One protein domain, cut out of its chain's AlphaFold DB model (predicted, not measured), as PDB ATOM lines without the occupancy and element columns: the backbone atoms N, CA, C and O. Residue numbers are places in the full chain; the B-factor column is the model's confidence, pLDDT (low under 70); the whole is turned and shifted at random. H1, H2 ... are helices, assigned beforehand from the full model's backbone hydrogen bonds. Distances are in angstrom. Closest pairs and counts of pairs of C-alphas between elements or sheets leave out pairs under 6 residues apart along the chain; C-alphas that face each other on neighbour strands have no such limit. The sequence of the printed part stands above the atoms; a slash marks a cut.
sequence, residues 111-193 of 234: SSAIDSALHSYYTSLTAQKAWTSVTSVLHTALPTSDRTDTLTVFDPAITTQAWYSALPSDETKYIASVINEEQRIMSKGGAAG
ATOM      1  N   SER A 111      -4.481   5.168  18.346       81.25
ATOM      2  CA  SER A 111      -5.907   5.512  18.349       81.25
ATOM      3  C   SER A 111      -6.199   6.686  19.283       81.25
ATOM      4  O   SER A 111      -6.813   7.658  18.860       81.25
ATOM      5  N   SER A 112      -5.710   6.649  20.527       83.44
ATOM      6  CA  SER A 112      -5.970   7.727  21.489       83.44
ATOM      7  C   SER A 112      -5.317   9.057  21.095       83.44
ATOM      8  O   SER A 112      -5.892  10.122  21.343       83.44
ATOM      9  N   ALA A 113      -4.147   9.019  20.446       85.50
ATOM     10  CA  ALA A 113      -3.475  10.207  19.928       85.50
ATOM     11  C   ALA A 113      -4.236  10.835  18.749       85.50
ATOM     12  O   ALA A 113      -4.421  12.053  18.728       85.50
ATOM     13  N   ILE A 114      -4.713  10.016  17.802       84.62
ATOM     14  CA  ILE A 114      -5.564  10.465  16.689       84.62
ATOM     15  C   ILE A 114      -6.857  11.071  17.234       84.62
ATOM     16  O   ILE A 114      -7.204  12.188  16.859       84.62
ATOM     17  N   ASP A 115      -7.529  10.383  18.160       84.31
ATOM     18  CA  ASP A 115      -8.792  10.844  18.742       84.31
ATOM     19  C   ASP A 115      -8.626  12.186  19.462       84.31
ATOM     20  O   ASP A 115      -9.449  13.089  19.305       84.31
ATOM     21  N   SER A 116      -7.540  12.346  20.221       86.44
ATOM     22  CA  SER A 116      -7.236  13.598  20.920       86.44
ATOM     23  C   SER A 116      -6.936  14.736  19.942       86.44
ATOM     24  O   SER A 116      -7.416  15.855  20.131       86.44
ATOM     25  N   ALA A 117      -6.175  14.458  18.880       86.62
ATOM     26  CA  ALA A 117      -5.840  15.443  17.857       86.62
ATOM     27  C   ALA A 117      -7.071  15.875  17.046       86.62
ATOM     28  O   ALA A 117      -7.267  17.072  16.844       86.62
ATOM     29  N   LEU A 118      -7.927  14.929  16.640       86.38
ATOM     30  CA  LEU A 118      -9.198  15.225  15.977       86.38
ATOM     31  C   LEU A 118     -10.113  16.035  16.891       86.38
ATOM     32  O   LEU A 118     -10.665  17.041  16.460       86.38
ATOM     33  N   HIS A 119     -10.237  15.656  18.165       86.06
ATOM     34  CA  HIS A 119     -11.068  16.396  19.109       86.06
ATOM     35  C   HIS A 119     -10.592  17.844  19.269       86.06
ATOM     36  O   HIS A 119     -11.384  18.768  19.105       86.06
ATOM     37  N   SER A 120      -9.292  18.049  19.500       88.94
ATOM     38  CA  SER A 120      -8.708  19.391  19.588       88.94
ATOM     39  C   SER A 120      -8.909  20.194  18.302       88.94
ATOM     40  O   SER A 120      -9.154  21.401  18.369       88.94
ATOM     41  N   TYR A 121      -8.797  19.546  17.142       89.31
ATOM     42  CA  TYR A 121      -9.024  20.184  15.853       89.31
ATOM     43  C   TYR A 121     -10.478  20.635  15.701       89.31
ATOM     44  O   TYR A 121     -10.709  21.811  15.428       89.31
ATOM     45  N   TYR A 122     -11.455  19.763  15.967       87.38
ATOM     46  CA  TYR A 122     -12.871  20.122  15.883       87.38
ATOM     47  C   TYR A 122     -13.261  21.219  16.871       87.38
ATOM     48  O   TYR A 122     -13.994  22.125  16.489       87.38
ATOM     49  N   THR A 123     -12.737  21.208  18.100       87.25
ATOM     50  CA  THR A 123     -12.952  22.310  19.052       87.25
ATOM     51  C   THR A 123     -12.434  23.640  18.504       87.25
ATOM     52  O   THR A 123     -13.082  24.671  18.658       87.25
ATOM     53  N   SER A 124     -11.275  23.636  17.838       88.19
ATOM     54  CA  SER A 124     -10.761  24.843  17.187       88.19
ATOM     55  C   SER A 124     -11.568  25.228  15.948       88.19
ATOM     56  O   SER A 124     -11.645  26.414  15.636       88.19
ATOM     57  N   LEU A 125     -12.109  24.253  15.222       87.69
ATOM     58  CA  LEU A 125     -12.860  24.457  13.991       87.69
ATOM     59  C   LEU A 125     -14.215  25.107  14.280       87.69
ATOM     60  O   LEU A 125     -14.553  26.107  13.652       87.69
ATOM     61  N   THR A 126     -14.941  24.618  15.290       86.19
ATOM     62  CA  THR A 126     -16.244  25.168  15.696       86.19
ATOM     63  C   THR A 126     -16.154  26.588  16.251       86.19
ATOM     64  O   THR A 126     -17.132  27.328  16.192       86.19
ATOM     65  N   ALA A 127     -14.979  27.007  16.729       87.12
ATOM     66  CA  ALA A 127     -14.727  28.384  17.146       87.12
ATOM     67  C   ALA A 127     -14.547  29.365  15.965       87.12
ATOM     68  O   ALA A 127     -14.561  30.583  16.163       87.12
ATOM     69  N   GLN A 128     -14.356  28.879  14.733       86.94
ATOM     70  CA  GLN A 128     -14.170  29.734  13.560       86.94
ATOM     71  C   GLN A 128     -15.516  30.233  13.029       86.94
ATOM     72  O   GLN A 128     -16.409  29.444  12.745       86.94
ATOM     73  N   LYS A 129     -15.647  31.539  12.757       88.38
ATOM     74  CA  LYS A 129     -16.874  32.100  12.149       88.38
ATOM     75  C   LYS A 129     -17.228  31.472  10.794       88.38
ATOM     76  O   LYS A 129     -18.404  31.338  10.468       88.38
ATOM     77  N   ALA A 130     -16.217  31.088  10.012       86.81
ATOM     78  CA  ALA A 130     -16.410  30.431   8.722       86.81
ATOM     79  C   ALA A 130     -17.123  29.075   8.859       86.81
ATOM     80  O   ALA A 130     -17.926  28.728   7.998       86.81
ATOM     81  N   TRP A 131     -16.897  28.356   9.967       85.12
ATOM     82  CA  TRP A 131     -17.537  27.070  10.230       85.12
ATOM     83  C   TRP A 131     -19.060  27.203  10.279       85.12
ATOM     84  O   TRP A 131     -19.748  26.489   9.562       85.12
ATOM     85  N   THR A 132     -19.588  28.174  11.032       84.75
ATOM     86  CA  THR A 132     -21.040  28.425  11.130       84.75
ATOM     87  C   THR A 132     -21.674  28.768   9.780       84.75
ATOM     88  O   THR A 132     -22.795  28.356   9.487       84.75
ATOM     89  N   SER A 133     -20.963  29.525   8.939       87.25
ATOM     90  CA  SER A 133     -21.446  29.856   7.594       87.25
ATOM     91  C   SER A 133     -21.533  28.606   6.722       87.25
ATOM     92  O   SER A 133     -22.560  28.343   6.100       87.25
ATOM     93  N   VAL A 134     -20.470  27.801   6.714       85.56
ATOM     94  CA  VAL A 134     -20.386  26.586   5.899       85.56
ATOM     95  C   VAL A 134     -21.380  25.527   6.366       85.56
ATOM     96  O   VAL A 134     -22.009  24.889   5.527       85.56
ATOM     97  N   THR A 135     -21.589  25.356   7.675       83.44
ATOM     98  CA  THR A 135     -22.584  24.405   8.191       83.44
ATOM     99  C   THR A 135     -24.007  24.792   7.805       83.44
ATOM    100  O   THR A 135     -24.794  23.915   7.457       83.44
ATOM    101  N   SER A 136     -24.331  26.088   7.789       84.69
ATOM    102  CA  SER A 136     -25.630  26.577   7.312       84.69
ATOM    103  C   SER A 136     -25.857  26.244   5.832       84.69
ATOM    104  O   SER A 136     -26.900  25.697   5.470       84.69
ATOM    105  N   VAL A 137     -24.851  26.484   4.980       84.69
ATOM    106  CA  VAL A 137     -24.913  26.143   3.548       84.69
ATOM    107  C   VAL A 137     -24.980  24.628   3.337       84.69
ATOM    108  O   VAL A 137     -25.760  24.149   2.519       84.69
ATOM    109  N   LEU A 138     -24.212  23.844   4.094       82.19
ATOM    110  CA  LEU A 138     -24.277  22.383   4.032       82.19
ATOM    111  C   LEU A 138     -25.667  21.875   4.408       82.19
ATOM    112  O   LEU A 138     -26.197  20.995   3.735       82.19
ATOM    113  N   HIS A 139     -26.291  22.456   5.434       79.81
ATOM    114  CA  HIS A 139     -27.633  22.066   5.842       79.81
ATOM    115  C   HIS A 139     -28.658  22.300   4.723       79.81
ATOM    116  O   HIS A 139     -29.561  21.486   4.554       79.81
ATOM    117  N   THR A 140     -28.526  23.357   3.918       83.88
ATOM    118  CA  THR A 140     -29.440  23.609   2.790       83.88
ATOM    119  C   THR A 140     -29.100  22.798   1.539       83.88
ATOM    120  O   THR A 140     -30.017  22.404   0.822       83.88
ATOM    121  N   ALA A 141     -27.819  22.520   1.287       81.81
ATOM    122  CA  ALA A 141     -27.357  21.809   0.095       81.81
ATOM    123  C   ALA A 141     -27.481  20.279   0.192       81.81
ATOM    124  O   ALA A 141     -27.651  19.617  -0.831       81.81
ATOM    125  N   LEU A 142     -27.393  19.708   1.399       79.88
ATOM    126  CA  LEU A 142     -27.494  18.265   1.612       79.88
ATOM    127  C   LEU A 142     -28.935  17.779   1.384       79.88
ATOM    128  O   LEU A 142     -29.841  18.217   2.111       79.88
ATOM    129  N   PRO A 143     -29.157  16.836   0.445       76.75
ATOM    130  CA  PRO A 143     -30.443  16.169   0.290       76.75
ATOM    131  C   PRO A 143     -30.880  15.553   1.618       76.75
ATOM    132  O   PRO A 143     -30.072  14.964   2.335       76.75
ATOM    133  N   THR A 144     -32.165  15.638   1.954       75.31
ATOM    134  CA  THR A 144     -32.707  15.058   3.195       75.31
ATOM    135  C   THR A 144     -32.473  13.550   3.305       75.31
ATOM    136  O   THR A 144     -32.377  13.049   4.418       75.31
ATOM    137  N   SER A 145     -32.334  12.841   2.180       68.38
ATOM    138  CA  SER A 145     -31.945  11.423   2.134       68.38
ATOM    139  C   SER A 145     -30.511  11.163   2.604       68.38
ATOM    140  O   SER A 145     -30.226  10.090   3.126       68.38
ATOM    141  N   ASP A 146     -29.627  12.149   2.437       65.38
ATOM    142  CA  ASP A 146     -28.190  12.042   2.698       65.38
ATOM    143  C   ASP A 146     -27.805  12.707   4.026       65.38
ATOM    144  O   ASP A 146     -26.688  12.522   4.519       65.38
ATOM    145  N   ARG A 147     -28.752  13.427   4.649       65.44
ATOM    146  CA  ARG A 147     -28.700  13.869   6.049       65.44
ATOM    147  C   ARG A 147     -28.842  12.670   6.982       65.44
ATOM    148  O   ARG A 147     -29.801  12.528   7.730       65.44
ATOM    149  N   THR A 148     -27.880  11.773   6.914       56.84
ATOM    150  CA  THR A 148     -27.646  10.821   7.988       56.84
ATOM    151  C   THR A 148     -26.864  11.550   9.079       56.84
ATOM    152  O   THR A 148     -25.950  12.318   8.777       56.84
ATOM    153  N   ASP A 149     -27.177  11.294  10.353       52.12
ATOM    154  CA  ASP A 149     -26.475  11.855  11.530       52.12
ATOM    155  C   ASP A 149     -24.968  11.485  11.591       52.12
ATOM    156  O   ASP A 149     -24.250  11.793  12.541       52.12
ATOM    157  N   THR A 150     -24.476  10.792  10.565       47.66
ATOM    158  CA  THR A 150     -23.158  10.182  10.414       47.66
ATOM    159  C   THR A 150     -22.222  10.958   9.481       47.66
ATOM    160  O   THR A 150     -21.307  10.347   8.929       47.66
ATOM    161  N   LEU A 151     -22.358  12.277   9.314       53.66
ATOM    162  CA  LEU A 151     -21.322  13.113   8.673       53.66
ATOM    163  C   LEU A 151     -20.114  13.240   9.628       53.66
ATOM    164  O   LEU A 151     -19.818  14.285  10.189       53.66
ATOM    165  N   THR A 152     -19.498  12.098   9.937       52.75
ATOM    166  CA  THR A 152     -18.616  11.891  11.098       52.75
ATOM    167  C   THR A 152     -17.140  11.823  10.731       52.75
ATOM    168  O   THR A 152     -16.299  11.801  11.619       52.75
ATOM    169  N   VAL A 153     -16.827  11.844   9.440       54.19
ATOM    170  CA  VAL A 153     -15.511  12.104   8.849       54.19
ATOM    171  C   VAL A 153     -15.835  12.617   7.453       54.19
ATOM    172  O   VAL A 153     -16.697  12.021   6.798       54.19
ATOM    173  N   PHE A 154     -15.211  13.697   6.982       63.03
ATOM    174  CA  PHE A 154     -15.411  14.068   5.586       63.03
ATOM    175  C   PHE A 154     -14.709  13.022   4.709       63.03
ATOM    176  O   PHE A 154     -13.506  13.083   4.455       63.03
ATOM    177  N   ASP A 155     -15.472  12.015   4.281       67.81
ATOM    178  CA  ASP A 155     -15.030  11.055   3.279       67.81
ATOM    179  C   ASP A 155     -14.626  11.852   2.030       67.81
ATOM    180  O   ASP A 155     -15.441  12.631   1.535       67.81
ATOM    181  N   PRO A 156     -13.401  11.708   1.494       68.69
ATOM    182  CA  PRO A 156     -13.020  12.380   0.256       68.69
ATOM    183  C   PRO A 156     -13.990  12.102  -0.907       68.69
ATOM    184  O   PRO A 156     -14.114  12.946  -1.795       68.69
ATOM    185  N   ALA A 157     -14.748  10.998  -0.881       77.06
ATOM    186  CA  ALA A 157     -15.831  10.723  -1.828       77.06
ATOM    187  C   ALA A 157     -16.985  11.747  -1.782       77.06
ATOM    188  O   ALA A 157     -17.781  11.832  -2.716       77.06
ATOM    189  N   ILE A 158     -17.083  12.572  -0.737       76.12
ATOM    190  CA  ILE A 158     -18.060  13.663  -0.664       76.12
ATOM    191  C   ILE A 158     -17.798  14.727  -1.737       76.12
ATOM    192  O   ILE A 158     -18.732  15.349  -2.238       76.12
ATOM    193  N   THR A 159     -16.535  14.886  -2.150       81.75
ATOM    194  CA  THR A 159     -16.130  15.885  -3.149       81.75
ATOM    195  C   THR A 159     -16.615  15.560  -4.561       81.75
ATOM    196  O   THR A 159     -16.661  16.443  -5.414       81.75
ATOM    197  N   THR A 160     -17.014  14.310  -4.815       83.25
ATOM    198  CA  THR A 160     -17.543  13.871  -6.114       83.25
ATOM    199  C   THR A 160     -19.066  13.958  -6.197       83.25
ATOM    200  O   THR A 160     -19.639  13.614  -7.228       83.25
ATOM    201  N   GLN A 161     -19.743  14.373  -5.123       82.75
ATOM    202  CA  GLN A 161     -21.199  14.465  -5.098       82.75
ATOM    203  C   GLN A 161     -21.694  15.682  -5.886       82.75
ATOM    204  O   GLN A 161     -21.104  16.763  -5.832       82.75
ATOM    205  N   ALA A 162     -22.823  15.529  -6.581       85.81
ATOM    206  CA  ALA A 162     -23.396  16.603  -7.396       85.81
ATOM    207  C   ALA A 162     -23.704  17.858  -6.560       85.81
ATOM    208  O   ALA A 162     -23.379  18.971  -6.971       85.81
ATOM    209  N   TRP A 163     -24.248  17.682  -5.351       84.50
ATOM    210  CA  TRP A 163     -24.539  18.793  -4.442       84.50
ATOM    211  C   TRP A 163     -23.272  19.532  -3.987       84.50
ATOM    212  O   TRP A 163     -23.318  20.742  -3.800       84.50
ATOM    213  N   TYR A 164     -22.130  18.843  -3.871       87.56
ATOM    214  CA  TYR A 164     -20.859  19.463  -3.492       87.56
ATOM    215  C   TYR A 164     -20.343  20.382  -4.602       87.56
ATOM    216  O   TYR A 164     -19.895  21.491  -4.332       87.56
ATOM    217  N   SER A 165     -20.473  19.962  -5.865       90.12
ATOM    218  CA  SER A 165     -20.093  20.788  -7.020       90.12
ATOM    219  C   SER A 165     -20.972  22.031  -7.219       90.12
ATOM    220  O   SER A 165     -20.556  22.970  -7.893       90.12
ATOM    221  N   ALA A 166     -22.168  22.047  -6.624       90.56
ATOM    222  CA  ALA A 166     -23.090  23.180  -6.658       90.56
ATOM    223  C   ALA A 166     -22.832  24.211  -5.544       90.56
ATOM    224  O   ALA A 166     -23.441  25.282  -5.550       90.56
ATOM    225  N   LEU A 167     -21.955  23.901  -4.584       89.00
ATOM    226  CA  LEU A 167     -21.581  24.826  -3.519       89.00
ATOM    227  C   LEU A 167     -20.727  25.979  -4.067       89.00
ATOM    228  O   LEU A 167     -19.966  25.785  -5.023       89.00
ATOM    229  N   PRO A 168     -20.779  27.171  -3.450       93.62
ATOM    230  CA  PRO A 168     -19.904  28.249  -3.866       93.62
ATOM    231  C   PRO A 168     -18.427  27.920  -3.571       93.62
ATOM    232  O   PRO A 168     -18.065  27.015  -2.805       93.62
ATOM    233  N   SER A 169     -17.529  28.601  -4.291       93.88
ATOM    234  CA  SER A 169     -16.121  28.188  -4.350       93.88
ATOM    235  C   SER A 169     -15.385  28.329  -3.021       93.88
ATOM    236  O   SER A 169     -14.357  27.689  -2.814       93.88
ATOM    237  N   ASP A 170     -15.859  29.201  -2.137       91.69
ATOM    238  CA  ASP A 170     -15.178  29.470  -0.874       91.69
ATOM    239  C   ASP A 170     -15.548  28.421   0.180       91.69
ATOM    240  O   ASP A 170     -14.683  27.961   0.923       91.69
ATOM    241  N   GLU A 171     -16.783  27.926   0.149       90.44
ATOM    242  CA  GLU A 171     -17.281  26.812   0.948       90.44
ATOM    243  C   GLU A 171     -16.611  25.504   0.527       90.44
ATOM    244  O   GLU A 171     -16.133  24.761   1.382       90.44
ATOM    245  N   THR A 172     -16.499  25.232  -0.779       89.94
ATOM    246  CA  THR A 172     -15.798  24.031  -1.272       89.94
ATOM    247  C   THR A 172     -14.321  24.037  -0.883       89.94
ATOM    248  O   THR A 172     -13.830  23.036  -0.357       89.94
ATOM    249  N   LYS A 173     -13.614  25.168  -1.039       91.88
ATOM    250  CA  LYS A 173     -12.225  25.323  -0.563       91.88
ATOM    251  C   LYS A 173     -12.113  25.106   0.942       91.88
ATOM    252  O   LYS A 173     -11.185  24.432   1.390       91.88
ATOM    253  N   TYR A 174     -13.043  25.658   1.718       89.56
ATOM    254  CA  TYR A 174     -13.043  25.494   3.166       89.56
ATOM    255  C   TYR A 174     -13.255  24.028   3.557       89.56
ATOM    256  O   TYR A 174     -12.438  23.475   4.290       89.56
ATOM    257  N   ILE A 175     -14.261  23.352   2.999       89.38
ATOM    258  CA  ILE A 175     -14.511  21.924   3.247       89.38
ATOM    259  C   ILE A 175     -13.304  21.073   2.822       89.38
ATOM    260  O   ILE A 175     -12.879  20.191   3.564       89.38
ATOM    261  N   ALA A 176     -12.690  21.364   1.671       89.00
ATOM    262  CA  ALA A 176     -11.480  20.675   1.224       89.00
ATOM    263  C   ALA A 176     -10.305  20.872   2.198       89.00
ATOM    264  O   ALA A 176      -9.535  19.943   2.438       89.00
ATOM    265  N   SER A 177     -10.171  22.061   2.797       91.06
ATOM    266  CA  SER A 177      -9.155  22.312   3.826       91.06
ATOM    267  C   SER A 177      -9.383  21.467   5.084       91.06
ATOM    268  O   SER A 177      -8.417  20.944   5.640       91.06
ATOM    269  N   VAL A 178     -10.648  21.265   5.472       88.88
ATOM    270  CA  VAL A 178     -11.028  20.409   6.603       88.88
ATOM    271  C   VAL A 178     -10.698  18.947   6.312       88.88
ATOM    272  O   VAL A 178      -9.997  18.318   7.101       88.88
ATOM    273  N   ILE A 179     -11.089  18.440   5.135       87.50
ATOM    274  CA  ILE A 179     -10.751  17.083   4.668       87.50
ATOM    275  C   ILE A 179      -9.240  16.843   4.720       87.50
ATOM    276  O   ILE A 179      -8.777  15.831   5.248       87.50
ATOM    277  N   ASN A 180      -8.458  17.778   4.178       88.81
ATOM    278  CA  ASN A 180      -7.005  17.646   4.124       88.81
ATOM    279  C   ASN A 180      -6.380  17.615   5.523       88.81
ATOM    280  O   ASN A 180      -5.436  16.857   5.756       88.81
ATOM    281  N   GLU A 181      -6.894  18.407   6.463       88.88
ATOM    282  CA  GLU A 181      -6.384  18.439   7.833       88.88
ATOM    283  C   GLU A 181      -6.772  17.180   8.620       88.88
ATOM    284  O   GLU A 181      -5.925  16.612   9.312       88.88
ATOM    285  N   GLU A 182      -7.995  16.673   8.447       86.38
ATOM    286  CA  GLU A 182      -8.425  15.380   8.992       86.38
ATOM    287  C   GLU A 182      -7.545  14.237   8.468       86.38
ATOM    288  O   GLU A 182      -7.008  13.449   9.251       86.38
ATOM    289  N   GLN A 183      -7.306  14.179   7.153       85.81
ATOM    290  CA  GLN A 183      -6.388  13.209   6.545       85.81
ATOM    291  C   GLN A 183      -4.958  13.369   7.062       85.81
ATOM    292  O   GLN A 183      -4.266  12.376   7.303       85.81
ATOM    293  N   ARG A 184      -4.498  14.605   7.285       87.62
ATOM    294  CA  ARG A 184      -3.190  14.876   7.887       87.62
ATOM    295  C   ARG A 184      -3.118  14.362   9.327       87.62
ATOM    296  O   ARG A 184      -2.092  13.810   9.708       87.62
ATOM    297  N   ILE A 185      -4.171  14.517  10.130       85.94
ATOM    298  CA  ILE A 185      -4.228  13.989  11.502       85.94
ATOM    299  C   ILE A 185      -4.238  12.455  11.488       85.94
ATOM    300  O   ILE A 185      -3.436  11.834  12.186       85.94
ATOM    301  N   MET A 186      -5.070  11.844  10.641       83.06
ATOM    302  CA  MET A 186      -5.163  10.387  10.505       83.06
ATOM    303  C   MET A 186      -3.849   9.763  10.010       83.06
ATOM    304  O   MET A 186      -3.414   8.742  10.538       83.06
ATOM    305  N   SER A 187      -3.169  10.396   9.048       82.12
ATOM    306  CA  SER A 187      -1.867   9.937   8.537       82.12
ATOM    307  C   SER A 187      -0.718  10.150   9.533       82.12
ATOM    308  O   SER A 187       0.188   9.321   9.616       82.12
ATOM    309  N   LYS A 188      -0.761  11.217  10.344       71.19
ATOM    310  CA  LYS A 188       0.222  11.486  11.412       71.19
ATOM    311  C   LYS A 188       0.006  10.679  12.683       71.19
ATOM    312  O   LYS A 188       0.892  10.669  13.531       71.19
ATOM    313  N   GLY A 189      -1.093   9.941  12.805       59.53
ATOM    314  CA  GLY A 189      -1.268   8.939  13.856       59.53
ATOM    315  C   GLY A 189      -0.162   7.874  13.905       59.53
ATOM    316  O   GLY A 189      -0.033   7.189  14.912       59.53
ATOM    317  N   GLY A 190       0.678   7.766  12.865       46.03
ATOM    318  CA  GLY A 190       1.921   6.983  12.870       46.03
ATOM    319  C   GLY A 190       3.180   7.719  13.373       46.03
ATOM    320  O   GLY A 190       4.174   7.066  13.669       46.03
ATOM    321  N   ALA A 191       3.157   9.048  13.496       42.69
ATOM    322  CA  ALA A 191       4.284   9.883  13.917       42.69
ATOM    323  C   ALA A 191       3.780  11.086  14.737       42.69
ATOM    324  O   ALA A 191       3.517  12.174  14.216       42.69
ATOM    325  N   ALA A 192       3.619  10.872  16.042       40.41
ATOM    326  CA  ALA A 192       3.214  11.902  16.987       40.41
ATOM    327  C   ALA A 192       4.216  13.072  17.002       40.41
ATOM    328  O   ALA A 192       5.400  12.883  17.269       40.41
ATOM    329  N   GLY A 193       3.721  14.290  16.760       40.31
ATOM    330  CA  GLY A 193       4.438  15.530  17.064       40.31
ATOM    331  C   GLY A 193       4.421  16.569  15.944       40.31
ATOM    332  O   GLY A 193       5.298  16.569  15.086       40.31
TER     333      GLY A 193
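This is residues 111 to 193 of the 234 residues of an uncharacterized protein of Lasallia pustulata (UniProt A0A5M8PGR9). The longest helix, H5, runs beside H1, packing on it near H5's last residues, while H1 and H2 make an L. Short H3 and H4 follow a long loop. The printed part has 83 residues, with five named helices, H1 to H5 in chain order, and no named strand: all helix, compact, radius of gyration of the C-alphas 13.5 A, spans 37 by 25 by 23 A.

H5 is residues 169 to 188, 28.2 A from first to last C-alpha: find C-alpha 169 at (-16.121, 28.188, -4.350) and C-alpha 188 at (0.222, 11.486, 11.412). H1 is residues 111 to 126, 22.4 A; H2 129 to 141, 19.0 A; H3 156 to 160; H4 162 to 165.

H5 touches H1, closest C-alphas Met 186 and Ile 114, 6.2 A, at a shallow tilt of 23 degrees, opposite ways. Every O i to N i+4 pair is within hydrogen-bond range in H1, H2 and H5; H3 has 0 of 1, but 2 of 2 O i to N i+3; H4 is too short.

The printed part has no cut. H2 to H3 is the long link. Residues 145 to 156 and 189 to 193 are under pLDDT 70.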